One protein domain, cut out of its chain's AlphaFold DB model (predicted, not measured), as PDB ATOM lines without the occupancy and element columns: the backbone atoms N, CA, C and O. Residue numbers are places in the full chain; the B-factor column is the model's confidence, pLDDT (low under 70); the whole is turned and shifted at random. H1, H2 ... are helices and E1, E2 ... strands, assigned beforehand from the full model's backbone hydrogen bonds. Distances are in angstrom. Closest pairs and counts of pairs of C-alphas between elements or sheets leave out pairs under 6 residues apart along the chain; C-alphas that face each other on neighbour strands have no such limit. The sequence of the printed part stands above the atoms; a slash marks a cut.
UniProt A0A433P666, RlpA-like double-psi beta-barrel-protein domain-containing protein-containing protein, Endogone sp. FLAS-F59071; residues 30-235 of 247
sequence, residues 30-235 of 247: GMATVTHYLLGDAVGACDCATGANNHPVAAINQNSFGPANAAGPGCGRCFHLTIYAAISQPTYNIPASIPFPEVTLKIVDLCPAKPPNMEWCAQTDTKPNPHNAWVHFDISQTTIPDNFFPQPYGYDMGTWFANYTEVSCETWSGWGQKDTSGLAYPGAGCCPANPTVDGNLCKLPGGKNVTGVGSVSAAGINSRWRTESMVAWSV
ATOM      1  N   GLY A  30     291.764 333.090 267.761       94.38
ATOM      2  CA  GLY A  30     290.895 333.127 266.597       94.38
ATOM      3  C   GLY A  30     291.292 334.202 265.599       94.38
ATOM      4  O   GLY A  30     292.392 334.744 265.649       94.38
ATOM      5  N   MET A  31     290.353 334.511 264.710       96.38
ATOM      6  CA  MET A  31     290.437 335.655 263.812       96.38
ATOM      7  C   MET A  31     289.855 336.896 264.499       96.38
ATOM      8  O   MET A  31     288.824 336.811 265.179       96.38
ATOM      9  N   ALA A  32     290.514 338.033 264.314       98.06
ATOM     10  CA  ALA A  32     290.072 339.351 264.736       98.06
ATOM     11  C   ALA A  32     290.143 340.349 263.576       98.06
ATOM     12  O   ALA A  32     290.878 340.152 262.604       98.06
ATOM     13  N   THR A  33     289.410 341.450 263.712       98.56
ATOM     14  CA  THR A  33     289.697 342.664 262.944       98.56
ATOM     15  C   THR A  33     290.562 343.616 263.759       98.56
ATOM     16  O   THR A  33     290.524 343.603 264.990       98.56
ATOM     17  N   VAL A  34     291.331 344.445 263.065       98.31
ATOM     18  CA  VAL A  34     292.278 345.387 263.652       98.31
ATOM     19  C   VAL A  34     292.131 346.752 262.989       98.31
ATOM     20  O   VAL A  34     292.083 346.838 261.761       98.31
ATOM     21  N   THR A  35     292.076 347.796 263.809       97.94
ATOM     22  CA  THR A  35     292.289 349.201 263.423       97.94
ATOM     23  C   THR A  35     293.380 349.801 264.302       97.94
ATOM     24  O   THR A  35     294.002 349.096 265.106       97.94
ATOM     25  N   HIS A  36     293.635 351.094 264.136       96.06
ATOM     26  CA  HIS A  36     294.492 351.846 265.031       96.06
ATOM     27  C   HIS A  36     293.886 353.202 265.402       96.06
ATOM     28  O   HIS A  36     293.165 353.825 264.619       96.06
ATOM     29  N   TYR A  37     294.248 353.680 266.591       96.06
ATOM     30  CA  TYR A  37     293.835 354.968 267.141       96.06
ATOM     31  C   TYR A  37     295.007 355.680 267.824       96.06
ATOM     32  O   TYR A  37     296.095 355.127 267.990       96.06
ATOM     33  N   LEU A  38     294.786 356.932 268.222       94.44
ATOM     34  CA  LEU A  38     295.757 357.722 268.972       94.44
ATOM     35  C   LEU A  38     295.368 357.741 270.452       94.44
ATOM     36  O   LEU A  38     294.465 358.483 270.837       94.44
ATOM     37  N   LEU A  39     296.062 356.949 271.276       93.69
ATOM     38  CA  LEU A  39     295.953 357.040 272.737       93.69
ATOM     39  C   LEU A  39     296.865 358.143 273.298       93.69
ATOM     40  O   LEU A  39     296.445 358.922 274.150       93.69
ATOM     41  N   GLY A  40     298.112 358.226 272.811       90.31
ATOM     42  CA  GLY A  40     299.127 359.135 273.353       90.31
ATOM     43  C   GLY A  40     299.394 358.868 274.839       90.31
ATOM     44  O   GLY A  40     299.498 357.716 275.255       90.31
ATOM     45  N   ASP A  41     299.440 359.927 275.647       88.94
ATOM     46  CA  ASP A  41     299.647 359.843 277.104       88.94
ATOM     47  C   ASP A  41     298.338 359.670 277.897       88.94
ATOM     48  O   ASP A  41     298.332 359.741 279.130       88.94
ATOM     49  N   ALA A  42     297.205 359.484 277.212       92.62
ATOM     50  CA  ALA A  42     295.919 359.336 277.875       92.62
ATOM     51  C   ALA A  42     295.829 358.014 278.648       92.62
ATOM     52  O   ALA A  42     296.401 356.985 278.280       92.62
ATOM     53  N   VAL A  43     295.053 358.044 279.728       94.25
ATOM     54  CA  VAL A  43     294.748 356.860 280.526       94.25
ATOM     55  C   VAL A  43     293.546 356.149 279.910       94.25
ATOM     56  O   VAL A  43     292.463 356.730 279.814       94.25
ATOM     57  N   GLY A  44     293.745 354.902 279.481       94.81
ATOM     58  CA  GLY A  44     292.682 354.065 278.918       94.81
ATOM     59  C   GLY A  44     291.673 353.586 279.968       94.81
ATOM     60  O   GLY A  44     291.876 353.725 281.174       94.81
ATOM     61  N   ALA A  45     290.584 352.961 279.522       95.62
ATOM     62  CA  ALA A  45     289.478 352.515 280.374       95.62
ATOM     63  C   ALA A  45     289.845 351.467 281.446       95.62
ATOM     64  O   ALA A  45     289.069 351.247 282.378       95.62
ATOM     65  N   CYS A  46     291.001 350.803 281.333       95.44
ATOM     66  CA  CYS A  46     291.516 349.927 282.390       95.44
ATOM     67  C   CYS A  46     292.201 350.686 283.530       95.44
ATOM     68  O   CYS A  46     292.483 350.086 284.570       95.44
ATOM     69  N   ASP A  47     292.466 351.978 283.335       95.31
ATOM     70  CA  ASP A  47     293.237 352.832 284.234       95.31
ATOM     71  C   ASP A  47     294.678 352.340 284.442       95.31
ATOM     72  O   ASP A  47     295.250 352.470 285.518       95.31
ATOM     73  N   CYS A  48     295.278 351.720 283.422       94.94
ATOM     74  CA  CYS A  48     296.672 351.281 283.481       94.94
ATOM     75  C   CYS A  48     297.628 352.474 283.615       94.94
ATOM     76  O   CYS A  48     297.388 353.532 283.035       94.94
ATOM     77  N   ALA A  49     298.736 352.281 284.336       94.56
ATOM     78  CA  ALA A  49     299.819 353.259 284.415       94.56
ATOM     79  C   ALA A  49     300.268 353.710 283.011       94.56
ATOM     80  O   ALA A  49     300.462 352.879 282.121       94.56
ATOM     81  N   THR A  50     300.452 355.018 282.810       93.75
ATOM     82  CA  THR A  50     300.710 355.605 281.481       93.75
ATOM     83  C   THR A  50     302.032 355.170 280.863       93.75
ATOM     84  O   THR A  50     302.161 355.203 279.644       93.75
ATOM     85  N   GLY A  51     302.995 354.677 281.651       94.31
ATOM     86  CA  GLY A  51     304.209 354.077 281.097       94.31
ATOM     87  C   GLY A  51     303.917 352.850 280.225       94.31
ATOM     88  O   GLY A  51     304.711 352.543 279.338       94.31
ATOM     89  N   ALA A  52     302.758 352.196 280.391       95.12
ATOM     90  CA  ALA A  52     302.303 351.140 279.487       95.12
ATOM     91  C   ALA A  52     302.156 351.636 278.039       95.12
ATOM     92  O   ALA A  52     302.407 350.863 277.119       95.12
ATOM     93  N   ASN A  53     301.839 352.919 277.836       95.12
ATOM     94  CA  ASN A  53     301.685 353.528 276.514       95.12
ATOM     95  C   ASN A  53     303.028 353.722 275.784       95.12
ATOM     96  O   ASN A  53     303.035 354.170 274.646       95.12
ATOM     97  N   ASN A  54     304.163 353.362 276.389       95.19
ATOM     98  CA  ASN A  54     305.455 353.284 275.693       95.19
ATOM     99  C   ASN A  54     305.684 351.921 275.010       95.19
ATOM    100  O   ASN A  54     306.738 351.684 274.421       95.19
ATOM    101  N   HIS A  55     304.721 351.006 275.117       96.38
ATOM    102  CA  HIS A  55     304.791 349.636 274.619       96.38
ATOM    103  C   HIS A  55     303.475 349.263 273.934       96.38
ATOM    104  O   HIS A  55     302.455 349.861 274.269       96.38
ATOM    105  N   PRO A  56     303.444 348.262 273.032       97.69
ATOM    106  CA  PRO A  56     302.244 347.941 272.268       97.69
ATOM    107  C   PRO A  56     301.019 347.711 273.157       97.69
ATOM    108  O   PRO A  56     300.960 346.749 273.927       97.69
ATOM    109  N   VAL A  57     300.028 348.585 273.046       97.94
ATOM    110  CA  VAL A  57     298.766 348.485 273.785       97.94
ATOM    111  C   VAL A  57     297.584 348.639 272.843       97.94
ATOM    112  O   VAL A  57     297.704 349.194 271.751       97.94
ATOM    113  N   ALA A  58     296.427 348.136 273.260       98.31
ATOM    114  CA  ALA A  58     295.202 348.271 272.488       98.31
ATOM    115  C   ALA A  58     293.968 348.475 273.358       98.31
ATOM    116  O   ALA A  58     293.911 348.071 274.529       98.31
ATOM    117  N   ALA A  59     292.953 349.030 272.709       98.44
ATOM    118  CA  ALA A  59     291.578 348.868 273.109       98.44
ATOM    119  C   ALA A  59     291.021 347.551 272.547       98.44
ATOM    120  O   ALA A  59     291.358 347.146 271.433       98.44
ATOM    121  N   ILE A  60     290.146 346.876 273.293       98.19
ATOM    122  CA  ILE A  60     289.432 345.686 272.801       98.19
ATOM    123  C   ILE A  60     287.929 345.962 272.743       98.19
ATOM    124  O   ILE A  60     287.405 346.755 273.532       98.19
ATOM    125  N   ASN A  61     287.219 345.330 271.808       97.50
ATOM    126  CA  ASN A  61     285.777 345.528 271.663       97.50
ATOM    127  C   ASN A  61     285.003 345.261 272.958       97.50
ATOM    128  O   ASN A  61     285.334 344.350 273.716       97.50
ATOM    129  N   GLN A  62     283.916 346.002 273.170       95.31
ATOM    130  CA  GLN A  62     283.179 346.014 274.433       95.31
ATOM    131  C   GLN A  62     282.780 344.629 274.958       95.31
ATOM    132  O   GLN A  62     282.922 344.374 276.149       95.31
ATOM    133  N   ASN A  63     282.332 343.714 274.096       92.25
ATOM    134  CA  ASN A  63     281.961 342.358 274.520       92.25
ATOM    135  C   ASN A  63     283.156 341.559 275.077       92.25
ATOM    136  O   ASN A  63     283.000 340.782 276.017       92.25
ATOM    137  N   SER A  64     284.350 341.787 274.531       93.00
ATOM    138  CA  SER A  64     285.611 341.207 275.001       93.00
ATOM    139  C   SER A  64     286.228 342.001 276.152       93.00
ATOM    140  O   SER A  64     286.942 341.442 276.972       93.00
ATOM    141  N   PHE A  65     285.954 343.296 276.259       93.88
ATOM    142  CA  PHE A  65     286.414 344.115 277.374       93.88
ATOM    143  C   PHE A  65     285.629 343.792 278.657       93.88
ATOM    144  O   PHE A  65     286.207 343.612 279.731       93.88
ATOM    145  N   GLY A  66     284.306 343.642 278.523       89.06
ATOM    146  CA  GLY A  66     283.349 343.410 279.597       89.06
ATOM    147  C   GLY A  66     282.336 344.561 279.705       89.06
ATOM    148  O   GLY A  66     281.447 344.671 278.861       89.06
ATOM    149  N   PRO A  67     282.385 345.396 280.757       83.50
ATOM    150  CA  PRO A  67     281.448 346.496 280.951       83.50
ATOM    151  C   PRO A  67     281.846 347.755 280.164       83.50
ATOM    152  O   PRO A  67     283.010 347.990 279.883       83.50
ATOM    153  N   ALA A  68     280.874 348.615 279.857       84.88
ATOM    154  CA  ALA A  68     281.125 349.877 279.149       84.88
ATOM    155  C   ALA A  68     281.573 351.038 280.061       84.88
ATOM    156  O   ALA A  68     281.896 352.114 279.568       84.88
ATOM    157  N   ASN A  69     281.490 350.863 281.383       84.12
ATOM    158  CA  ASN A  69     281.533 351.950 282.366       84.12
ATOM    159  C   ASN A  69     282.476 351.693 283.555       84.12
ATOM    160  O   ASN A  69     282.376 352.384 284.565       84.12
ATOM    161  N   ALA A  70     283.336 350.680 283.470       85.88
ATOM    162  CA  ALA A  70     284.343 350.349 284.477       85.88
ATOM    163  C   ALA A  70     285.429 349.475 283.838       85.88
ATOM    164  O   ALA A  70     285.199 348.925 282.767       85.88
ATOM    165  N   ALA A  71     286.568 349.278 284.500       89.81
ATOM    166  CA  ALA A  71     287.524 348.261 284.073       89.81
ATOM    167  C   ALA A  71     286.868 346.867 284.084       89.81
ATOM    168  O   ALA A  71     286.165 346.502 285.030       89.81
ATOM    169  N   GLY A  72     287.080 346.102 283.016       89.94
ATOM    170  CA  GLY A  72     286.473 344.790 282.815       89.94
ATOM    171  C   GLY A  72     287.474 343.647 282.779       89.94
ATOM    172  O   GLY A  72     288.672 343.894 282.700       89.94
ATOM    173  N   PRO A  73     287.007 342.386 282.770       91.31
ATOM    174  CA  PRO A  73     287.868 341.203 282.713       91.31
ATOM    175  C   PRO A  73     288.862 341.167 281.545       91.31
ATOM    176  O   PRO A  73     289.852 340.446 281.635       91.31
ATOM    177  N   GLY A  74     288.617 341.924 280.469       92.69
ATOM    178  CA  GLY A  74     289.559 342.080 279.358       92.69
ATOM    179  C   GLY A  74     290.834 342.845 279.730       92.69
ATOM    180  O   GLY A  74     291.863 342.661 279.083       92.69
ATOM    181  N   CYS A  75     290.788 343.670 280.776       94.88
ATOM    182  CA  CYS A  75     291.886 344.538 281.175       94.88
ATOM    183  C   CYS A  75     293.140 343.782 281.606       94.88
ATOM    184  O   CYS A  75     293.095 342.799 282.347       94.88
ATOM    185  N   GLY A  76     294.282 344.291 281.150       95.12
ATOM    186  CA  GLY A  76     295.608 343.788 281.472       95.12
ATOM    187  C   GLY A  76     295.986 342.472 280.791       95.12
ATOM    188  O   GLY A  76     297.117 342.031 280.964       95.12
ATOM    189  N   ARG A  77     295.083 341.844 280.026       95.88
ATOM    190  CA  ARG A  77     295.378 340.624 279.257       95.88
ATOM    191  C   ARG A  77     296.317 340.944 278.097       95.88
ATOM    192  O   ARG A  77     296.241 342.039 277.536       95.88
ATOM    193  N   CYS A  78     297.154 339.980 277.721       97.69
ATOM    194  CA  CYS A  78     298.088 340.127 276.612       97.69
ATOM    195  C   CYS A  78     297.767 339.173 275.464       97.69
ATOM    196  O   CYS A  78     297.366 338.027 275.671       97.69
ATOM    197  N   PHE A  79     297.942 339.668 274.242       98.00
ATOM    198  CA  PHE A  79     297.626 338.942 273.020       98.00
ATOM    199  C   PHE A  79     298.761 339.078 272.028       98.00
ATOM    200  O   PHE A  79     299.213 340.187 271.756       98.00
ATOM    201  N   HIS A  80     299.176 337.950 271.467       98.06
ATOM    202  CA  HIS A  80     300.008 337.912 270.282       98.06
ATOM    203  C   HIS A  80     299.110 337.991 269.047       98.06
ATOM    204  O   HIS A  80     298.148 337.227 268.936       98.06
ATOM    205  N   LEU A  81     299.415 338.919 268.147       97.88
ATOM    206  CA  LEU A  81     298.677 339.201 266.921       97.88
ATOM    207  C   LEU A  81     299.579 339.035 265.710       97.88
ATOM    208  O   LEU A  81     300.729 339.458 265.741       97.88
ATOM    209  N   THR A  82     299.002 338.527 264.628       97.50
ATOM    210  CA  THR A  82     299.634 338.445 263.312       97.50
ATOM    211  C   THR A  82     298.642 338.944 262.269       97.50
ATOM    212  O   THR A  82     297.610 338.298 262.053       97.50
ATOM    213  N   ILE A  83     298.914 340.086 261.630       96.44
ATOM    214  CA  ILE A  83     298.055 340.602 260.550       96.44
ATOM    215  C   ILE A  83     298.381 339.897 259.230       96.44
ATOM    216  O   ILE A  83     299.532 339.547 258.981       96.44
ATOM    217  N   TYR A  84     297.375 339.667 258.382       95.81
ATOM    218  CA  TYR A  84     297.569 338.887 257.148       95.81
ATOM    219  C   TYR A  84     296.853 339.428 255.901       95.81
ATOM    220  O   TYR A  84     297.238 339.070 254.786       95.81
ATOM    221  N   ALA A  85     295.844 340.291 256.047       95.88
ATOM    222  CA  ALA A  85     295.103 340.852 254.913       95.88
ATOM    223  C   ALA A  85     294.476 342.209 255.250       95.88
ATOM    224  O   ALA A  85     294.093 342.439 256.398       95.88
ATOM    225  N   ALA A  86     294.342 343.083 254.252       96.44
ATOM    226  CA  ALA A  86     293.651 344.361 254.407       96.44
ATOM    227  C   ALA A  86     292.142 344.199 254.175       96.44
ATOM    228  O   ALA A  86     291.714 343.531 253.233       96.44
ATOM    229  N   ILE A  87     291.328 344.837 255.015       96.50
ATOM    230  CA  ILE A  87     289.861 344.809 254.901       96.50
ATOM    231  C   ILE A  87     289.386 345.871 253.906       96.50
ATOM    232  O   ILE A  87     288.565 345.589 253.034       96.50
ATOM    233  N   SER A  88     289.940 347.081 253.997       94.31
ATOM    234  CA  SER A  88     289.649 348.197 253.084       94.31
ATOM    235  C   SER A  88     290.120 347.953 251.647       94.31
ATOM    236  O   SER A  88     289.606 348.582 250.724       94.31
ATOM    237  N   GLN A  89     291.058 347.021 251.450       93.69
ATOM    238  CA  GLN A  89     291.573 346.616 250.146       93.69
ATOM    239  C   GLN A  89     291.487 345.087 249.997       93.69
ATOM    240  O   GLN A  89     292.495 344.396 250.151       93.69
ATOM    241  N   PRO A  90     290.308 344.531 249.652       84.69
ATOM    242  CA  PRO A  90     290.055 343.083 249.672       84.69
ATOM    243  C   PRO A  90     290.959 342.234 248.764       84.69
ATOM    244  O   PRO A  90     291.007 341.014 248.896       84.69
ATOM    245  N   THR A  91     291.659 342.856 247.811       87.69
ATOM    246  CA  THR A  91     292.621 342.183 246.928       87.69
ATOM    247  C   THR A  91     294.024 342.080 247.526       87.69
ATOM    248  O   THR A  91     294.855 341.351 246.981       87.69
ATOM    249  N   TYR A  92     294.306 342.775 248.632       91.56
ATOM    250  CA  TYR A  92     295.611 342.760 249.275       91.56
ATOM    251  C   TYR A  92     295.670 341.750 250.424       91.56
ATOM    252  O   TYR A  92     295.137 341.961 251.515       91.56
ATOM    253  N   ASN A  93     296.410 340.673 250.173       94.12
ATOM    254  CA  ASN A  93     296.928 339.783 251.202       94.12
ATOM    255  C   ASN A  93     298.432 340.009 251.320       94.12
ATOM    256  O   ASN A  93     299.107 340.235 250.310       94.12
ATOM    257  N   ILE A  94     298.963 339.909 252.535       91.88
ATOM    258  CA  ILE A  94     300.409 339.959 252.744       91.88
ATOM    259  C   ILE A  94     301.020 338.725 252.055       91.88
ATOM    260  O   ILE A  94     300.593 337.600 252.340       91.88
ATOM    261  N   PRO A  95     301.971 338.896 251.116       90.88
ATOM    262  CA  PRO A  95     302.556 337.770 250.402       90.88
ATOM    263  C   PRO A  95     303.232 336.792 251.363       90.88
ATOM    264  O   PRO A  95     304.041 337.197 252.189       90.88
ATOM    265  N   ALA A  96     302.997 335.491 251.184       89.56
ATOM    266  CA  ALA A  96     303.639 334.449 251.996       89.56
ATOM    267  C   ALA A  96     305.182 334.427 251.881       89.56
ATOM    268  O   ALA A  96     305.851 333.729 252.636       89.56
ATOM    269  N   SER A  97     305.751 335.167 250.923       90.38
ATOM    270  CA  SER A  97     307.193 335.341 250.738       90.38
ATOM    271  C   SER A  97     307.835 336.355 251.691       90.38
ATOM    272  O   SER A  97     309.058 336.477 251.676       90.38
ATOM    273  N   ILE A  98     307.053 337.105 252.476       88.12
ATOM    274  CA  ILE A  98     307.567 338.028 253.495       88.12
ATOM    275  C   ILE A  98     307.032 337.653 254.883       88.12
ATOM    276  O   ILE A  98     305.922 337.126 254.977       88.12
ATOM    277  N   PRO A  99     307.795 337.905 255.965       89.81
ATOM    278  CA  PRO A  99     307.297 337.697 257.320       89.81
ATOM    279  C   PRO A  99     306.023 338.508 257.561       89.81
ATOM    280  O   PRO A  99     305.973 339.699 257.242       89.81
ATOM    281  N   PHE A 100     305.001 337.867 258.126       93.31
ATOM    282  CA  PHE A 100     303.814 338.588 258.566       93.31
ATOM    283  C   PHE A 100     304.185 339.530 259.720       93.31
ATOM    284  O   PHE A 100     304.921 339.116 260.617       93.31
ATOM    285  N   PRO A 101     303.682 340.776 259.734       94.69
ATOM    286  CA  PRO A 101     303.838 341.652 260.882       94.69
ATOM    287  C   PRO A 101     303.125 341.064 262.095       94.69
ATOM    288  O   PRO A 101     301.950 340.680 262.033       94.69
ATOM    289  N   GLU A 102     303.852 341.006 263.204       96.44
ATOM    290  CA  GLU A 102     303.389 340.426 264.453       96.44
ATOM    291  C   GLU A 102     303.731 341.317 265.645       96.44
ATOM    292  O   GLU A 102     304.708 342.068 265.626       96.44
ATOM    293  N   VAL A 103     302.895 341.265 266.679       97.50
ATOM    294  CA  VAL A 103     303.090 342.047 267.903       97.50
ATOM    295  C   VAL A 103     302.406 341.369 269.083       97.50
ATOM    296  O   VAL A 103     301.289 340.869 268.960       97.50
ATOM    297  N   THR A 104     303.053 341.377 270.247       98.06
ATOM    298  CA  THR A 104     302.360 341.127 271.513       98.06
ATOM    299  C   THR A 104     301.916 342.456 272.089       98.06
ATOM    300  O   THR A 104     302.758 343.316 272.339       98.06
ATOM    301  N   LEU A 105     300.620 342.608 272.345       97.81
ATOM    302  CA  LEU A 105     300.050 343.801 272.963       97.81
ATOM    303  C   LEU A 105     299.367 343.510 274.292       97.81
ATOM    304  O   LEU A 105     298.984 342.370 274.563       97.81
ATOM    305  N   LYS A 106     299.185 344.557 275.098       97.81
ATOM    306  CA  LYS A 106     298.413 344.531 276.345       97.81
ATOM    307  C   LYS A 106     297.119 345.335 276.210       97.81
ATOM    308  O   LYS A 106     297.120 346.430 275.652       97.81
ATOM    309  N   ILE A 107     296.013 344.812 276.737       97.88
ATOM    310  CA  ILE A 107     294.732 345.531 276.745       97.88
ATOM    311  C   ILE A 107     294.716 346.550 277.877       97.88
ATOM    312  O   ILE A 107     294.757 346.180 279.054       97.88
ATOM    313  N   VAL A 108     294.619 347.825 277.510       97.25
ATOM    314  CA  VAL A 108     294.578 348.953 278.457       97.25
ATOM    315  C   VAL A 108     293.319 349.801 278.310       97.25
ATOM    316  O   VAL A 108     293.061 350.668 279.144       97.25
ATOM    317  N   ASP A 109     292.524 349.551 277.269       97.69
ATOM    318  CA  ASP A 109     291.419 350.425 276.906       97.69
ATOM    319  C   ASP A 109     290.202 349.666 276.348       97.69
ATOM    320  O   ASP A 109     290.246 348.467 276.048       97.69
ATOM    321  N   LEU A 110     289.091 350.384 276.237       97.44
ATOM    322  CA  LEU A 110     287.814 349.913 275.726       97.44
ATOM    323  C   LEU A 110     287.571 350.502 274.339       97.44
ATOM    324  O   LEU A 110     287.526 351.718 274.185       97.44
ATOM    325  N   CYS A 111     287.274 349.646 273.360       98.19
ATOM    326  CA  CYS A 111     286.599 350.087 272.148       98.19
ATOM    327  C   CYS A 111     285.076 349.930 272.335       98.19
ATOM    328  O   CYS A 111     284.563 348.802 272.328       98.19
ATOM    329  N   PRO A 112     284.325 351.026 272.558       97.25
ATOM    330  CA  PRO A 112     282.921 350.947 272.953       97.25
ATOM    331  C   PRO A 112     282.001 350.586 271.782       97.25
ATOM    332  O   PRO A 112     282.221 351.007 270.650       97.25
ATOM    333  N   ALA A 113     280.900 349.890 272.073       96.56
ATOM    334  CA  ALA A 113     279.845 349.557 271.114       96.56
ATOM    335  C   ALA A 113     278.906 350.757 270.864       96.56
ATOM    336  O   ALA A 113     277.707 350.704 271.145       96.56
ATOM    337  N   LYS A 114     279.464 351.874 270.392       96.31
ATOM    338  CA  LYS A 114     278.737 353.108 270.051       96.31
ATOM    339  C   LYS A 114     279.403 353.800 268.857       96.31
ATOM    340  O   LYS A 114     280.580 353.543 268.613       96.31
ATOM    341  N   PRO A 115     278.707 354.689 268.125       96.38
ATOM    342  CA  PRO A 115     279.327 355.461 267.050       96.38
ATOM    343  C   PRO A 115     280.596 356.206 267.517       96.38
ATOM    344  O   PRO A 115     280.588 356.741 268.631       96.38
ATOM    345  N   PRO A 116     281.664 356.254 266.696       96.19
ATOM    346  CA  PRO A 116     281.757 355.729 265.324       96.19
ATOM    347  C   PRO A 116     282.096 354.225 265.223       96.19
ATOM    348  O   PRO A 116     282.107 353.668 264.133       96.19
ATOM    349  N   ASN A 117     282.290 353.526 266.340       97.88
ATOM    350  CA  ASN A 117     282.883 352.183 266.393       97.88
ATOM    351  C   ASN A 117     281.895 351.034 266.120       97.88
ATOM    352  O   ASN A 117     282.192 349.875 266.405       97.88
ATOM    353  N   MET A 118     280.700 351.326 265.598       97.62
ATOM    354  CA  MET A 118     279.646 350.319 265.413       97.62
ATOM    355  C   MET A 118     280.038 349.218 264.424       97.62
ATOM    356  O   MET A 118     279.593 348.081 264.566       97.62
ATOM    357  N   GLU A 119     280.877 349.544 263.444       97.88
ATOM    358  CA  GLU A 119     281.413 348.567 262.499       97.88
ATOM    359  C   GLU A 119     282.395 347.602 263.167       97.88
ATOM    360  O   GLU A 119     282.431 346.425 262.834       97.88
ATOM    361  N   TRP A 120     283.169 348.063 264.142       98.25
ATOM    362  CA  TRP A 120     284.318 347.313 264.637       98.25
ATOM    363  C   TRP A 120     284.066 346.649 265.985       98.25
ATOM    364  O   TRP A 120     284.482 345.508 266.185       98.25
ATOM    365  N   CYS A 121     283.342 347.325 266.880       98.00
ATOM    366  CA  CYS A 121     283.330 347.029 268.313       98.00
ATOM    367  C   CYS A 121     281.948 346.704 268.896       98.00
ATOM    368  O   CYS A 121     281.815 346.526 270.110       98.00
ATOM    369  N   ALA A 122     280.915 346.616 268.052       95.94
ATOM    370  CA  ALA A 122     279.539 346.319 268.457       95.94
ATOM    371  C   ALA A 122     279.184 344.820 268.437       95.94
ATOM    372  O   ALA A 122     278.014 344.461 268.266       95.94
ATOM    373  N   GLN A 123     280.172 343.933 268.595       93.00
ATOM    374  CA  GLN A 123     279.912 342.505 268.782       93.00
ATOM    375  C   GLN A 123     279.070 342.280 270.036       93.00
ATOM    376  O   GLN A 123     279.204 342.985 271.036       93.00
ATOM    377  N   THR A 124     278.252 341.238 270.000       89.38
ATOM    378  CA  THR A 124     277.600 340.674 271.179       89.38
ATOM    379  C   THR A 124     278.077 339.241 271.368       89.38
ATOM    380  O   THR A 124     278.791 338.680 270.540       89.38
ATOM    381  N   ASP A 125     277.635 338.600 272.439       82.50
ATOM    382  CA  ASP A 125     277.869 337.174 272.654       82.50
ATOM    383  C   ASP A 125     277.190 336.253 271.623       82.50
ATOM    384  O   ASP A 125     277.514 335.067 271.570       82.50
ATOM    385  N   THR A 126     276.286 336.773 270.788       84.69
ATOM    386  CA  THR A 126     275.599 336.028 269.723       84.69
ATOM    387  C   THR A 126     275.845 336.568 268.319       84.69
ATOM    388  O   THR A 126     275.402 335.943 267.354       84.69
ATOM    389  N   LYS A 127     276.540 337.700 268.173       90.00
ATOM    390  CA  LYS A 127     276.719 338.364 266.883       90.00
ATOM    391  C   LYS A 127     278.155 338.890 266.724       90.00
ATOM    392  O   LYS A 127     278.555 339.750 267.511       90.00
ATOM    393  N   PRO A 128     278.910 338.438 265.703       94.56
ATOM    394  CA  PRO A 128     280.192 339.046 265.362       94.56
ATOM    395  C   PRO A 128     279.987 340.424 264.715       94.56
ATOM    396  O   PRO A 128     278.861 340.848 264.440       94.56
ATOM    397  N   ASN A 129     281.078 341.135 264.445       96.19
ATOM    398  CA  ASN A 129     281.016 342.370 263.671       96.19
ATOM    399  C   ASN A 129     280.687 342.073 262.184       96.19
ATOM    400  O   ASN A 129     280.648 340.902 261.789       96.19
ATOM    401  N   PRO A 130     280.431 343.088 261.336       97.44
ATOM    402  CA  PRO A 130     280.122 342.902 259.913       97.44
ATOM    403  C   PRO A 130     281.201 342.153 259.115       97.44
ATOM    404  O   PRO A 130     280.900 341.607 258.058       97.44
ATOM    405  N   HIS A 131     282.421 342.061 259.650       96.62
ATOM    406  CA  HIS A 131     283.557 341.327 259.080       96.62
ATOM    407  C   HIS A 131     283.705 339.912 259.661       96.62
ATOM    408  O   HIS A 131     284.741 339.266 259.512       96.62
ATOM    409  N   ASN A 132     282.661 339.417 260.334       94.94
ATOM    410  CA  ASN A 132     282.570 338.083 260.926       94.94
ATOM    411  C   ASN A 132     283.605 337.801 262.038       94.94
ATOM    412  O   ASN A 132     283.877 336.642 262.361       94.94
ATOM    413  N   ALA A 133     284.162 338.849 262.655       95.44
ATOM    414  CA  ALA A 133     285.077 338.733 263.784       95.44
ATOM    415  C   ALA A 133     284.356 338.950 265.122       95.44
ATOM    416  O   ALA A 133     283.623 339.924 265.320       95.44
ATOM    417  N   TRP A 134     284.596 338.041 266.067       94.56
ATOM    418  CA  TRP A 134     284.070 338.116 267.437       94.56
ATOM    419  C   TRP A 134     284.892 339.036 268.342       94.56
ATOM    420  O   TRP A 134     284.387 339.528 269.352       94.56
ATOM    421  N   VAL A 135     286.148 339.262 267.962       97.06
ATOM    422  CA  VAL A 135     287.090 340.130 268.660       97.06
ATOM    423  C   VAL A 135     287.574 341.193 267.691       97.06
ATOM    424  O   VAL A 135     287.792 340.918 266.509       97.06
ATOM    425  N   HIS A 136     287.728 342.404 268.204       98.38
ATOM    426  CA  HIS A 136     288.383 343.490 267.500       98.38
ATOM    427  C   HIS A 136     289.383 344.171 268.431       98.38
ATOM    428  O   HIS A 136     289.071 344.391 269.606       98.38
ATOM    429  N   PHE A 137     290.558 344.485 267.887       98.62
ATOM    430  CA  PHE A 137     291.617 345.228 268.560       98.62
ATOM    431  C   PHE A 137     291.800 346.576 267.867       98.62
ATOM    432  O   PHE A 137     292.076 346.618 266.671       98.62
ATOM    433  N   ASP A 138     291.690 347.659 268.624       98.38
ATOM    434  CA  ASP A 138     292.038 348.995 268.154       98.38
ATOM    435  C   ASP A 138     293.393 349.355 268.766       98.38
ATOM    436  O   ASP A 138     293.507 349.591 269.971       98.38
ATOM    437  N   ILE A 139     294.457 349.246 267.973       97.94
ATOM    438  CA  ILE A 139     295.836 349.322 268.466       97.94
ATOM    439  C   ILE A 139     296.244 350.784 268.618       97.94
ATOM    440  O   ILE A 139     296.020 351.597 267.723       97.94
ATOM    441  N   SER A 140     296.889 351.137 269.729       96.62
ATOM    442  CA  SER A 140     297.432 352.485 269.861       96.62
ATOM    443  C   SER A 140     298.626 352.660 268.923       96.62
ATOM    444  O   SER A 140     299.695 352.077 269.139       96.62
ATOM    445  N   GLN A 141     298.450 353.482 267.889       91.69
ATOM    446  CA  GLN A 141     299.445 353.701 266.839       91.69
ATOM    447  C   GLN A 141     300.760 354.254 267.394       91.69
ATOM    448  O   GLN A 141     301.824 353.943 266.875       91.69
ATOM    449  N   THR A 142     300.706 355.018 268.489       88.38
ATOM    450  CA  THR A 142     301.895 355.604 269.127       88.38
ATOM    451  C   THR A 142     302.783 354.572 269.825       88.38
ATOM    452  O   THR A 142     303.818 354.938 270.371       88.38
ATOM    453  N   THR A 143     302.374 353.301 269.854       90.25
ATOM    454  CA  THR A 143     302.996 352.259 270.688       90.25
ATOM    455  C   THR A 143     303.524 351.063 269.908       90.25
ATOM    456  O   THR A 143     304.104 350.143 270.485       90.25
ATOM    457  N   ILE A 144     303.326 351.076 268.593       90.81
ATOM    458  CA  ILE A 144     303.755 350.029 267.672       90.81
ATOM    459  C   ILE A 144     304.792 350.581 266.689       90.81
ATOM    460  O   ILE A 144     304.822 351.785 266.448       90.81
ATOM    461  N   PRO A 145     305.641 349.722 266.102       88.44
ATOM    462  CA  PRO A 145     306.547 350.141 265.039       88.44
ATOM    463  C   PRO A 145     305.794 350.735 263.838       88.44
ATOM    464  O   PRO A 145     304.780 350.179 263.414       88.44
ATOM    465  N   ASP A 146     306.339 351.792 263.228       86.88
ATOM    466  CA  ASP A 146     305.744 352.469 262.058       86.88
ATOM    467  C   ASP A 146     305.495 351.528 260.865       86.88
ATOM    468  O   ASP A 146     304.628 351.773 260.029       86.88
ATOM    469  N   ASN A 147     306.258 350.437 260.778       87.31
ATOM    470  CA  ASN A 147     306.151 349.431 259.724       87.31
ATOM    471  C   ASN A 147     305.257 348.233 260.092       87.31
ATOM    472  O   ASN A 147     305.207 347.273 259.323       87.31
ATOM    473  N   PHE A 148     304.578 348.256 261.246       93.38
ATOM    474  CA  PHE A 148     303.678 347.175 261.647       93.38
ATOM    475  C   PHE A 148     302.501 347.029 260.680       93.38
ATOM    476  O   PHE A 148     302.128 345.904 260.368       93.38
ATOM    477  N   PHE A 149     301.955 348.135 260.165       93.94
ATOM    478  CA  PHE A 149     300.937 348.118 259.113       93.94
ATOM    479  C   PHE A 149     301.592 348.269 257.730       93.94
ATOM    480  O   PHE A 149     302.146 349.330 257.429       93.94
ATOM    481  N   PRO A 150     301.561 347.236 256.864       92.31
ATOM    482  CA  PRO A 150     302.167 347.306 255.545       92.31
ATOM    483  C   PRO A 150     301.558 348.402 254.673       92.31
ATOM    484  O   PRO A 150     300.340 348.544 254.582       92.31
ATOM    485  N   GLN A 151     302.423 349.103 253.941       92.62
ATOM    486  CA  GLN A 151     302.045 350.191 253.037       92.62
ATOM    487  C   GLN A 151     302.460 349.877 251.588       92.62
ATOM    488  O   GLN A 151     303.286 350.584 251.006       92.62
ATOM    489  N   PRO A 152     301.919 348.810 250.967       90.19
ATOM    490  CA  PRO A 152     302.317 348.364 249.622       90.19
ATOM    491  C   PRO A 152     302.043 349.406 248.526       90.19
ATOM    492  O   PRO A 152     302.659 349.362 247.465       90.19
ATOM    493  N   TYR A 153     301.125 350.339 248.787       91.31
ATOM    494  CA  TYR A 153     300.738 351.424 247.887       91.31
ATOM    495  C   TYR A 153     301.225 352.801 248.375       91.31
ATOM    496  O   TYR A 153     300.766 353.825 247.876       91.31
ATOM    497  N   GLY A 154     302.134 352.839 249.359       92.56
ATOM    498  CA  GLY A 154     302.647 354.081 249.951       92.56
ATOM    499  C   GLY A 154     301.711 354.748 250.964       92.56
ATOM    500  O   GLY A 154     301.920 355.909 251.302       92.56
ATOM    501  N   TYR A 155     300.679 354.042 251.433       91.12
ATOM    502  CA  TYR A 155     299.784 354.486 252.502       91.12
ATOM    503  C   TYR A 155     299.304 353.298 253.347       91.12
ATOM    504  O   TYR A 155     299.289 352.159 252.871       91.12
ATOM    505  N   ASP A 156     298.904 353.568 254.592       90.62
ATOM    506  CA  ASP A 156     298.260 352.588 255.472       90.62
ATOM    507  C   ASP A 156     296.810 352.338 255.038       90.62
ATOM    508  O   ASP A 156     296.018 353.264 254.864       90.62
ATOM    509  N   MET A 157     296.456 351.067 254.871       93.62
ATOM    510  CA  MET A 157     295.101 350.632 254.529       93.62
ATOM    511  C   MET A 157     294.141 350.690 255.733       93.62
ATOM    512  O   MET A 157     292.929 350.536 255.562       93.62
ATOM    513  N   GLY A 158     294.655 350.929 256.942       92.81
ATOM    514  CA  GLY A 158     293.937 351.307 258.163       92.81
ATOM    515  C   GLY A 158     293.132 350.196 258.841       92.81
ATOM    516  O   GLY A 158     292.914 350.239 260.049       92.81
ATOM    517  N   THR A 159     292.687 349.183 258.094       97.00
ATOM    518  CA  THR A 159     291.821 348.102 258.588       97.00
ATOM    519  C   THR A 159     292.344 346.748 258.132       97.00
ATOM    520  O   THR A 159     292.598 346.529 256.944       97.00
ATOM    521  N   TRP A 160     292.497 345.822 259.075       97.75
ATOM    522  CA  TRP A 160     293.248 344.588 258.858       97.75
ATOM    523  C   TRP A 160     292.560 343.378 259.481       97.75
ATOM    524  O   TRP A 160     291.941 343.469 260.541       97.75
ATOM    525  N   PHE A 161     292.697 342.220 258.841       97.88
ATOM    526  CA  PHE A 161     292.442 340.934 259.473       97.88
ATOM    527  C   PHE A 161     293.699 340.444 260.192       97.88
ATOM    528  O   PHE A 161     294.809 340.541 259.654       97.88
ATOM    529  N   ALA A 162     293.508 339.870 261.378       97.94
ATOM    530  CA  ALA A 162     294.571 339.282 262.178       97.94
ATOM    531  C   ALA A 162     294.172 337.926 262.750       97.94
ATOM    532  O   ALA A 162     293.010 337.690 263.081       97.94
ATOM    533  N   ASN A 163     295.153 337.049 262.927       97.94
ATOM    534  CA  ASN A 163     295.040 335.955 263.880       97.94
ATOM    535  C   ASN A 163     295.537 336.453 265.232       97.94
ATOM    536  O   ASN A 163     296.501 337.213 265.291       97.94
ATOM    537  N   TYR A 164     294.897 336.018 266.310       97.94
ATOM    538  CA  TYR A 164     295.342 336.331 267.661       97.94
ATOM    539  C   TYR A 164     295.374 335.088 268.541       97.94
ATOM    540  O   TYR A 164     294.630 334.127 268.324       97.94
ATOM    541  N   THR A 165     296.229 335.128 269.556       97.06
ATOM    542  CA  THR A 165     296.267 334.167 270.660       97.06
ATOM    543  C   THR A 165     296.579 334.905 271.956       97.06
ATOM    544  O   THR A 165     297.466 335.751 271.999       97.06
ATOM    545  N   GLU A 166     295.835 334.615 273.015       95.75
ATOM    546  CA  GLU A 166     296.122 335.071 274.366       95.75
ATOM    547  C   GLU A 166     297.412 334.415 274.857       95.75
ATOM    548  O   GLU A 166     297.577 333.197 274.771       95.75
ATOM    549  N   VAL A 167     298.314 335.227 275.393       96.12
ATOM    550  CA  VAL A 167     299.641 334.805 275.841       96.12
ATOM    551  C   VAL A 167     299.939 335.358 277.229       96.12
ATOM    552  O   VAL A 167     299.287 336.289 277.702       96.12
ATOM    553  N   SER A 168     300.963 334.803 277.878       96.44
ATOM    554  CA  SER A 168     301.545 335.418 279.072       96.44
ATOM    555  C   SER A 168     302.023 336.833 278.750       96.44
ATOM    556  O   SER A 168     302.713 337.053 277.743       96.44
ATOM    557  N   CYS A 169     301.716 337.780 279.638       97.00
ATOM    558  CA  CYS A 169     302.212 339.145 279.512       97.00
ATOM    559  C   CYS A 169     303.734 339.250 279.623       97.00
ATOM    560  O   CYS A 169     304.270 340.277 279.243       97.00
ATOM    561  N   GLU A 170     304.442 338.197 280.031       96.88
ATOM    562  CA  GLU A 170     305.912 338.133 279.967       96.88
ATOM    563  C   GLU A 170     306.474 338.322 278.553       96.88
ATOM    564  O   GLU A 170     307.623 338.721 278.388       96.88
ATOM    565  N   THR A 171     305.664 338.054 277.527       96.88
ATOM    566  CA  THR A 171     306.035 338.250 276.118       96.88
ATOM    567  C   THR A 171     305.742 339.663 275.598       96.88
ATOM    568  O   THR A 171     306.091 339.986 274.463       96.88
ATOM    569  N   TRP A 172     305.090 340.511 276.397       97.69
ATOM    570  CA  TRP A 172     304.848 341.916 276.075       97.69
ATOM    571  C   TRP A 172     306.078 342.754 276.432       97.69
ATOM    572  O   TRP A 172     306.638 342.610 277.515       97.69
ATOM    573  N   SER A 173     306.488 343.674 275.556       96.81
ATOM    574  CA  SER A 173     307.739 344.429 275.743       96.81
ATOM    575  C   SER A 173     307.736 345.361 276.962       96.81
ATOM    576  O   SER A 173     308.805 345.719 277.452       96.81
ATOM    577  N   GLY A 174     306.557 345.724 277.473       95.94
ATOM    578  CA  GLY A 174     306.411 346.495 278.710       95.94
ATOM    579  C   GLY A 174     306.486 345.658 279.985       95.94
ATOM    580  O   GLY A 174     306.396 346.205 281.083       95.94
ATOM    581  N   TRP A 175     306.633 344.335 279.886       96.12
ATOM    582  CA  TRP A 175     306.710 343.463 281.052       96.12
ATOM    583  C   TRP A 175     307.927 343.759 281.925       96.12
ATOM    584  O   TRP A 175     309.049 343.875 281.436       96.12
ATOM    585  N   GLY A 176     307.701 343.865 283.237       92.81
ATOM    586  CA  GLY A 176     308.753 344.136 284.221       92.81
ATOM    587  C   GLY A 176     309.411 345.514 284.087       92.81
ATOM    588  O   GLY A 176     310.325 345.820 284.850       92.81
ATOM    589  N   GLN A 177     308.960 346.344 283.144       94.56
ATOM    590  CA  GLN A 177     309.449 347.703 282.979       94.56
ATOM    591  C   GLN A 177     308.872 348.612 284.063       94.56
ATOM    592  O   GLN A 177     307.799 348.379 284.627       94.56
ATOM    593  N   LYS A 178     309.618 349.665 284.385       89.38
ATOM    594  CA  LYS A 178     309.177 350.647 285.369       89.38
ATOM    595  C   LYS A 178     307.966 351.412 284.827       89.38
ATOM    596  O   LYS A 178     307.927 351.750 283.650       89.38
ATOM    597  N   ASP A 179     307.005 351.708 285.698       88.19
ATOM    598  CA  ASP A 179     305.839 352.548 285.399       88.19
ATOM    599  C   ASP A 179     304.880 351.972 284.323       88.19
ATOM    600  O   ASP A 179     303.980 352.669 283.861       88.19
ATOM    601  N   THR A 180     305.008 350.688 283.953       90.50
ATOM    602  CA  THR A 180     304.130 349.999 282.976       90.50
ATOM    603  C   THR A 180     303.072 349.091 283.609       90.50
ATOM    604  O   THR A 180     302.183 348.576 282.925       90.50
ATOM    605  N   SER A 181     303.169 348.858 284.917       84.56
ATOM    606  CA  SER A 181     302.290 347.963 285.667       84.56
ATOM    607  C   SER A 181     301.494 348.713 286.727       84.56
ATOM    608  O   SER A 181     302.009 349.643 287.343       84.56
ATOM    609  N   GLY A 182     300.282 348.238 287.013       86.69
ATOM    610  CA  GLY A 182     299.416 348.834 288.023       86.69
ATOM    611  C   GLY A 182     298.567 349.975 287.471       86.69
ATOM    612  O   GLY A 182     298.366 350.081 286.262       86.69
ATOM    613  N   LEU A 183     298.021 350.781 288.383       92.25
ATOM    614  CA  LEU A 183     297.049 351.822 288.057       92.25
ATOM    615  C   LEU A 183     297.705 353.190 287.891       92.25
ATOM    616  O   LEU A 183     298.606 353.532 288.657       92.25
ATOM    617  N   ALA A 184     297.198 353.985 286.950       91.25
ATOM    618  CA  ALA A 184     297.519 355.405 286.855       91.25
ATOM    619  C   ALA A 184     296.957 356.171 288.062       91.25
ATOM    620  O   ALA A 184     297.657 357.007 288.637       91.25
ATOM    621  N   TYR A 185     295.732 355.840 288.492       87.25
ATOM    622  CA  TYR A 185     295.092 356.454 289.651       87.25
ATOM    623  C   TYR A 185     294.596 355.382 290.640       87.25
ATOM    624  O   TYR A 185     293.738 354.557 290.318       87.25
ATOM    625  N   PRO A 186     295.090 355.363 291.893       80.69
ATOM    626  CA  PRO A 186     294.661 354.375 292.877       80.69
ATOM    627  C   PRO A 186     293.135 354.333 293.052       80.69
ATOM    628  O   PRO A 186     292.507 355.330 293.402       80.69
ATOM    629  N   GLY A 187     292.541 353.156 292.835       75.94
ATOM    630  CA  GLY A 187     291.104 352.919 293.008       75.94
ATOM    631  C   GLY A 187     290.214 353.301 291.819       75.94
ATOM    632  O   GLY A 187     289.004 353.097 291.917       75.94
ATOM    633  N   ALA A 188     290.769 353.810 290.712       76.50
ATOM    634  CA  ALA A 188     289.986 354.238 289.549       76.50
ATOM    635  C   ALA A 188     289.812 353.157 288.462       76.50
ATOM    636  O   ALA A 188     288.941 353.297 287.603       76.50
ATOM    637  N   GLY A 189     290.535 352.034 288.531       89.06
ATOM    638  CA  GLY A 189     290.323 350.918 287.608       89.06
ATOM    639  C   GLY A 189     290.962 349.601 288.029       89.06
ATOM    640  O   GLY A 189     291.014 349.253 289.210       89.06
ATOM    641  N   CYS A 190     291.379 348.814 287.038       91.56
ATOM    642  CA  CYS A 190     291.976 347.503 287.240       91.56
ATOM    643  C   CYS A 190     292.902 347.165 286.067       91.56
ATOM    644  O   CYS A 190     292.449 346.986 284.940       91.56
ATOM    645  N   CYS A 191     294.198 347.048 286.355       92.75
ATOM    646  CA  CYS A 191     295.225 346.725 285.371       92.75
ATOM    647  C   CYS A 191     296.218 345.694 285.937       92.75
ATOM    648  O   CYS A 191     297.290 346.054 286.432       92.75
ATOM    649  N   PRO A 192     295.857 344.400 285.935       92.50
ATOM    650  CA  PRO A 192     296.727 343.338 286.425       92.50
ATOM    651  C   PRO A 192     297.990 343.214 285.564       92.50
ATOM    652  O   PRO A 192     298.001 343.533 284.372       92.50
ATOM    653  N   ALA A 193     299.076 342.741 286.176       92.25
ATOM    654  CA  ALA A 193     300.343 342.547 285.482       92.25
ATOM    655  C   ALA A 193     300.240 341.404 284.456       92.25
ATOM    656  O   ALA A 193     300.526 341.647 283.283       92.25
ATOM    657  N   ASN A 194     299.794 340.215 284.889       92.12
ATOM    658  CA  ASN A 194     299.680 339.008 284.066       92.12
ATOM    659  C   ASN A 194     298.426 338.176 284.424       92.12
ATOM    660  O   ASN A 194     298.525 337.093 285.005       92.12
ATOM    661  N   PRO A 195     297.210 338.661 284.109       89.00
ATOM    662  CA  PRO A 195     295.964 338.045 284.582       89.00
ATOM    663  C   PRO A 195     295.757 336.598 284.117       89.00
ATOM    664  O   PRO A 195     295.045 335.845 284.779       89.00
ATOM    665  N   THR A 196     296.360 336.204 282.995       81.69
ATOM    666  CA  THR A 196     296.251 334.855 282.424       81.69
ATOM    667  C   THR A 196     297.056 333.823 283.214       81.69
ATOM    668  O   THR A 196     296.654 332.664 283.279       81.69
ATOM    669  N   VAL A 197     298.166 334.240 283.833       83.56
ATOM    670  CA  VAL A 197     299.021 333.379 284.668       83.56
ATOM    671  C   VAL A 197     298.594 333.453 286.132       83.56
ATOM    672  O   VAL A 197     298.425 332.425 286.782       83.56
ATOM    673  N   ASP A 198     298.342 334.662 286.632       82.50
ATOM    674  CA  ASP A 198     298.080 334.889 288.056       82.50
ATOM    675  C   ASP A 198     296.615 334.621 288.443       82.50
ATOM    676  O   ASP A 198     296.265 334.627 289.622       82.50
ATOM    677  N   GLY A 199     295.718 334.473 287.459       80.88
ATOM    678  CA  GLY A 199     294.269 334.360 287.666       80.88
ATOM    679  C   GLY A 199     293.598 335.655 288.149       80.88
ATOM    680  O   GLY A 199     292.388 335.680 288.391       80.88
ATOM    681  N   ASN A 200     294.363 336.744 288.268       83.56
ATOM    682  CA  ASN A 200     293.925 338.041 288.775       83.56
ATOM    683  C   ASN A 200     293.179 338.846 287.706       83.56
ATOM    684  O   ASN A 200     293.654 339.875 287.228       83.56
ATOM    685  N   LEU A 201     291.999 338.371 287.318       87.19
ATOM    686  CA  LEU A 201     291.129 339.078 286.385       87.19
ATOM    687  C   LEU A 201     290.380 340.218 287.070       87.19
ATOM    688  O   LEU A 201     289.901 340.103 288.202       87.19
ATOM    689  N   CYS A 202     290.204 341.304 286.328       88.25
ATOM    690  CA  CYS A 202     289.338 342.393 286.739       88.25
ATOM    691  C   CYS A 202     287.886 341.932 286.863       88.25
ATOM    692  O   CYS A 202     287.401 341.089 286.104       88.25
ATOM    693  N   LYS A 203     287.188 342.480 287.856       84.31
ATOM    694  CA  LYS A 203     285.816 342.088 288.187       84.31
ATOM    695  C   LYS A 203     284.809 342.775 287.271       84.31
ATOM    696  O   LYS A 203     285.062 343.846 286.733       84.31
ATOM    697  N   LEU A 204     283.630 342.174 287.145       80.44
ATOM    698  CA  LEU A 204     282.478 342.837 286.532       80.44
ATOM    699  C   LEU A 204     281.881 343.886 287.493       80.44
ATOM    700  O   LEU A 204     282.118 343.814 288.708       80.44
ATOM    701  N   PRO A 205     281.055 344.832 286.995       72.88
ATOM    702  CA  PRO A 205     280.374 345.808 287.840       72.88
ATOM    703  C   PRO A 205     279.611 345.147 288.996       72.88
ATOM    704  O   PRO A 205     278.995 344.088 288.839       72.88
ATOM    705  N   GLY A 206     279.667 345.772 290.175       68.06
ATOM    706  CA  GLY A 206     279.118 345.208 291.414       68.06
ATOM    707  C   GLY A 206     280.012 344.154 292.078       68.06
ATOM    708  O   GLY A 206     279.537 343.406 292.928       68.06
ATOM    709  N   GLY A 207     281.288 344.062 291.684       65.94
ATOM    710  CA  GLY A 207     282.272 343.175 292.312       65.94
ATOM    711  C   GLY A 207     282.060 341.691 292.016       65.94
ATOM    712  O   GLY A 207     282.650 340.844 292.689       65.94
ATOM    713  N   LYS A 208     281.226 341.362 291.022       65.69
ATOM    714  CA  LYS A 208     280.963 339.977 290.626       65.69
ATOM    715  C   LYS A 208     282.224 339.377 290.011       65.69
ATOM    716  O   LYS A 208     282.785 339.924 289.060       65.69
ATOM    717  N   ASN A 209     282.651 338.243 290.559       62.97
ATOM    718  CA  ASN A 209     283.720 337.447 289.970       62.97
ATOM    719  C   ASN A 209     283.278 336.925 288.602       62.97
ATOM    720  O   ASN A 209     282.100 336.635 288.379       62.97
ATOM    721  N   VAL A 210     284.242 336.759 287.703       63.50
ATOM    722  CA  VAL A 210     284.005 336.075 286.436       63.50
ATOM    723  C   VAL A 210     283.810 334.591 286.731       63.50
ATOM    724  O   VAL A 210     284.763 333.865 287.001       63.50
ATOM    725  N   THR A 211     282.565 334.120 286.726       46.47
ATOM    726  CA  THR A 211     282.275 332.691 286.861       46.47
ATOM    727  C   THR A 211     282.450 332.024 285.501       46.47
ATOM    728  O   THR A 211     281.657 332.262 284.591       46.47
ATOM    729  N   GLY A 212     283.488 331.197 285.365       47.84
ATOM    730  CA  GLY A 212     283.730 330.400 284.163       47.84
ATOM    731  C   GLY A 212     284.373 331.186 283.027       47.84
ATOM    732  O   GLY A 212     283.766 331.337 281.973       47.84
ATOM    733  N   VAL A 213     285.621 331.626 283.208       47.41
ATOM    734  CA  VAL A 213     286.503 331.952 282.076       47.41
ATOM    735  C   VAL A 213     286.705 330.653 281.303       47.41
ATOM    736  O   VAL A 213     287.597 329.860 281.586       47.41
ATOM    737  N   GLY A 214     285.772 330.347 280.409       46.75
ATOM    738  CA  GLY A 214     285.894 329.193 279.549       46.75
ATOM    739  C   GLY A 214     286.965 329.518 278.530       46.75
ATOM    740  O   GLY A 214     286.783 330.446 277.746       46.75
ATOM    741  N   SER A 215     288.049 328.751 278.513       43.19
ATOM    742  CA  SER A 215     288.907 328.626 277.340       43.19
ATOM    743  C   SER A 215     288.050 328.121 276.181       43.19
ATOM    744  O   SER A 215     287.889 326.920 275.974       43.19
ATOM    745  N   VAL A 216     287.404 329.033 275.460       50.00
ATOM    746  CA  VAL A 216     286.689 328.705 274.231       50.00
ATOM    747  C   VAL A 216     287.643 328.992 273.088       50.00
ATOM    748  O   VAL A 216     287.968 330.143 272.812       50.00
ATOM    749  N   SER A 217     288.107 327.942 272.417       47.03
ATOM    750  CA  SER A 217     288.702 328.119 271.096       47.03
ATOM    751  C   SER A 217     287.653 328.730 270.159       47.03
ATOM    752  O   SER A 217     286.454 328.459 270.306       47.03
ATOM    753  N   ALA A 218     288.067 329.520 269.163       48.91
ATOM    754  CA  ALA A 218     287.144 330.027 268.138       48.91
ATOM    755  C   ALA A 218     286.312 328.904 267.475       48.91
ATOM    756  O   ALA A 218     285.143 329.098 267.140       48.91
ATOM    757  N   ALA A 219     286.873 327.694 267.360       47.75
ATOM    758  CA  ALA A 219     286.157 326.506 266.893       47.75
ATOM    759  C   ALA A 219     285.030 326.061 267.851       47.75
ATOM    760  O   ALA A 219     283.950 325.686 267.395       47.75
ATOM    761  N   GLY A 220     285.254 326.139 269.168       46.72
ATOM    762  CA  GLY A 220     284.265 325.826 270.205       46.72
ATOM    763  C   GLY A 220     283.113 326.832 270.284       46.72
ATOM    764  O   GLY A 220     282.000 326.463 270.655       46.72
ATOM    765  N   ILE A 221     283.353 328.084 269.886       50.62
ATOM    766  CA  ILE A 221     282.302 329.088 269.673       50.62
ATOM    767  C   ILE A 221     281.424 328.616 268.505       50.62
ATOM    768  O   ILE A 221     280.245 328.332 268.699       50.62
ATOM    769  N   ASN A 222     282.001 328.380 267.324       47.66
ATOM    770  CA  ASN A 222     281.237 327.980 266.134       47.66
ATOM    771  C   ASN A 222     280.449 326.657 266.280       47.66
ATOM    772  O   ASN A 222     279.344 326.546 265.741       47.66
ATOM    773  N   SER A 223     280.973 325.652 266.991       45.69
ATOM    774  CA  SER A 223     280.312 324.343 267.149       45.69
ATOM    775  C   SER A 223     279.198 324.338 268.204       45.69
ATOM    776  O   SER A 223     278.142 323.729 267.992       45.69
ATOM    777  N   ARG A 224     279.390 325.054 269.318       42.69
ATOM    778  CA  ARG A 224     278.402 325.149 270.403       42.69
ATOM    779  C   ARG A 224     277.187 325.994 270.012       42.69
ATOM    780  O   ARG A 224     276.065 325.672 270.389       42.69
ATOM    781  N   TRP A 225     277.372 327.026 269.187       42.44
ATOM    782  CA  TRP A 225     276.247 327.844 268.714       42.44
ATOM    783  C   TRP A 225     275.368 327.132 267.681       42.44
ATOM    784  O   TRP A 225     274.157 327.355 267.670       42.44
ATOM    785  N   ARG A 226     275.928 326.235 266.853       42.06
ATOM    786  CA  ARG A 226     275.115 325.381 265.964       42.06
ATOM    787  C   ARG A 226     274.198 324.460 266.764       42.06
ATOM    788  O   ARG A 226     273.033 324.320 266.416       42.06
ATOM    789  N   THR A 227     274.695 323.881 267.853       40.66
ATOM    790  CA  THR A 227     273.908 322.980 268.707       40.66
ATOM    791  C   THR A 227     272.852 323.728 269.526       40.66
ATOM    792  O   THR A 227     271.702 323.297 269.543       40.66
ATOM    793  N   GLU A 228     273.172 324.885 270.116       38.41
ATOM    794  CA  GLU A 228     272.187 325.701 270.857       38.41
ATOM    795  C   GLU A 228     271.099 326.300 269.939       38.41
ATOM    796  O   GLU A 228     269.925 326.330 270.312       38.41
ATOM    797  N   SER A 229     271.445 326.684 268.703       42.53
ATOM    798  CA  SER A 229     270.459 327.142 267.710       42.53
ATOM    799  C   SER A 229     269.513 326.015 267.285       42.53
ATOM    800  O   SER A 229     268.314 326.242 267.156       42.53
ATOM    801  N   MET A 230     270.006 324.783 267.121       35.16
ATOM    802  CA  MET A 230     269.150 323.640 266.773       35.16
ATOM    803  C   MET A 230     268.179 323.272 267.903       35.16
ATOM    804  O   MET A 230     267.016 322.991 267.625       35.16
ATOM    805  N   VAL A 231     268.605 323.352 269.171       41.81
ATOM    806  CA  VAL A 231     267.723 323.104 270.328       41.81
ATOM    807  C   VAL A 231     266.633 324.178 270.442       41.81
ATOM    808  O   VAL A 231     265.473 323.845 270.685       41.81
ATOM    809  N   ALA A 232     266.961 325.453 270.201       38.03
ATOM    810  CA  ALA A 232     265.977 326.539 270.207       38.03
ATOM    811  C   ALA A 232     264.903 326.372 269.110       38.03
ATOM    812  O   ALA A 232     263.722 326.623 269.359       38.03
ATOM    813  N   TRP A 233     265.285 325.875 267.928       35.75
ATOM    814  CA  TRP A 233     264.335 325.540 266.860       35.75
ATOM    815  C   TRP A 233     263.450 324.335 267.213       35.75
ATOM    816  O   TRP A 233     262.249 324.367 266.952       35.75
ATOM    817  N   SER A 234     263.990 323.298 267.862       38.34
ATOM    818  CA  SER A 234     263.190 322.135 268.280       38.34
ATOM    819  C   SER A 234     262.149 322.479 269.353       38.34
ATOM    820  O   SER A 234     261.037 321.954 269.316       38.34
ATOM    821  N   VAL A 235     262.464 323.391 270.280       42.06
ATOM    822  CA  VAL A 235     261.514 323.833 271.320       42.06
ATOM    823  C   VAL A 235     260.418 324.734 270.735       42.06
ATOM    824  O   VAL A 235     259.253 324.583 271.099       42.06
TER     825      VAL A 235
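What this domain is: This is residues 30 to 235 of the 247 residues of the protein "RlpA-like double-psi beta-barrel-protein domain-containing protein-containing protein" of Endogone sp. FLAS-F59071 (UniProt A0A433P666). What shape? It has little regular structure: loops surround a small closed barrel, E1 to E6, and residues 226-235 of H5 stick out. How large? The printed part has 206 residues, 81 in five helices and six strands, class mixed. It is compact, radius of gyration of the C-alphas 17.1 A, spanning 56 by 48 by 32 A.

Where its parts are: What first? E1, residues 30-37, begins at C-alpha (290.895, 333.127, 266.597). What follows? Then come H1 50-54, E2 57-61, H2 62-65, E3 78-86, E4 102-111, H3 118-121, E5 135-140, E6 160-167, H4 195-198 and H5 218-235, ending at C-alpha (261.514, 323.833, 271.320).

How they stand to each other: Which ring? Round it run E1 E5 E2 E4 E3 E6; antiparallel E6 and E1 have N 32 and O 162 2.8 A apart. The helices? H1, H2 and H3 are on the barrel, H4 is only just on it, with 5 pairs of C-alphas within 10 A, and H5 is only just not on it, with 4 pairs. H5 has 13 of 14 O i to N i+4 pairs within hydrogen-bond range.

The domain as a whole: Any cut? The printed part has none. Low confidence? Residues 206-235 are under pLDDT 70.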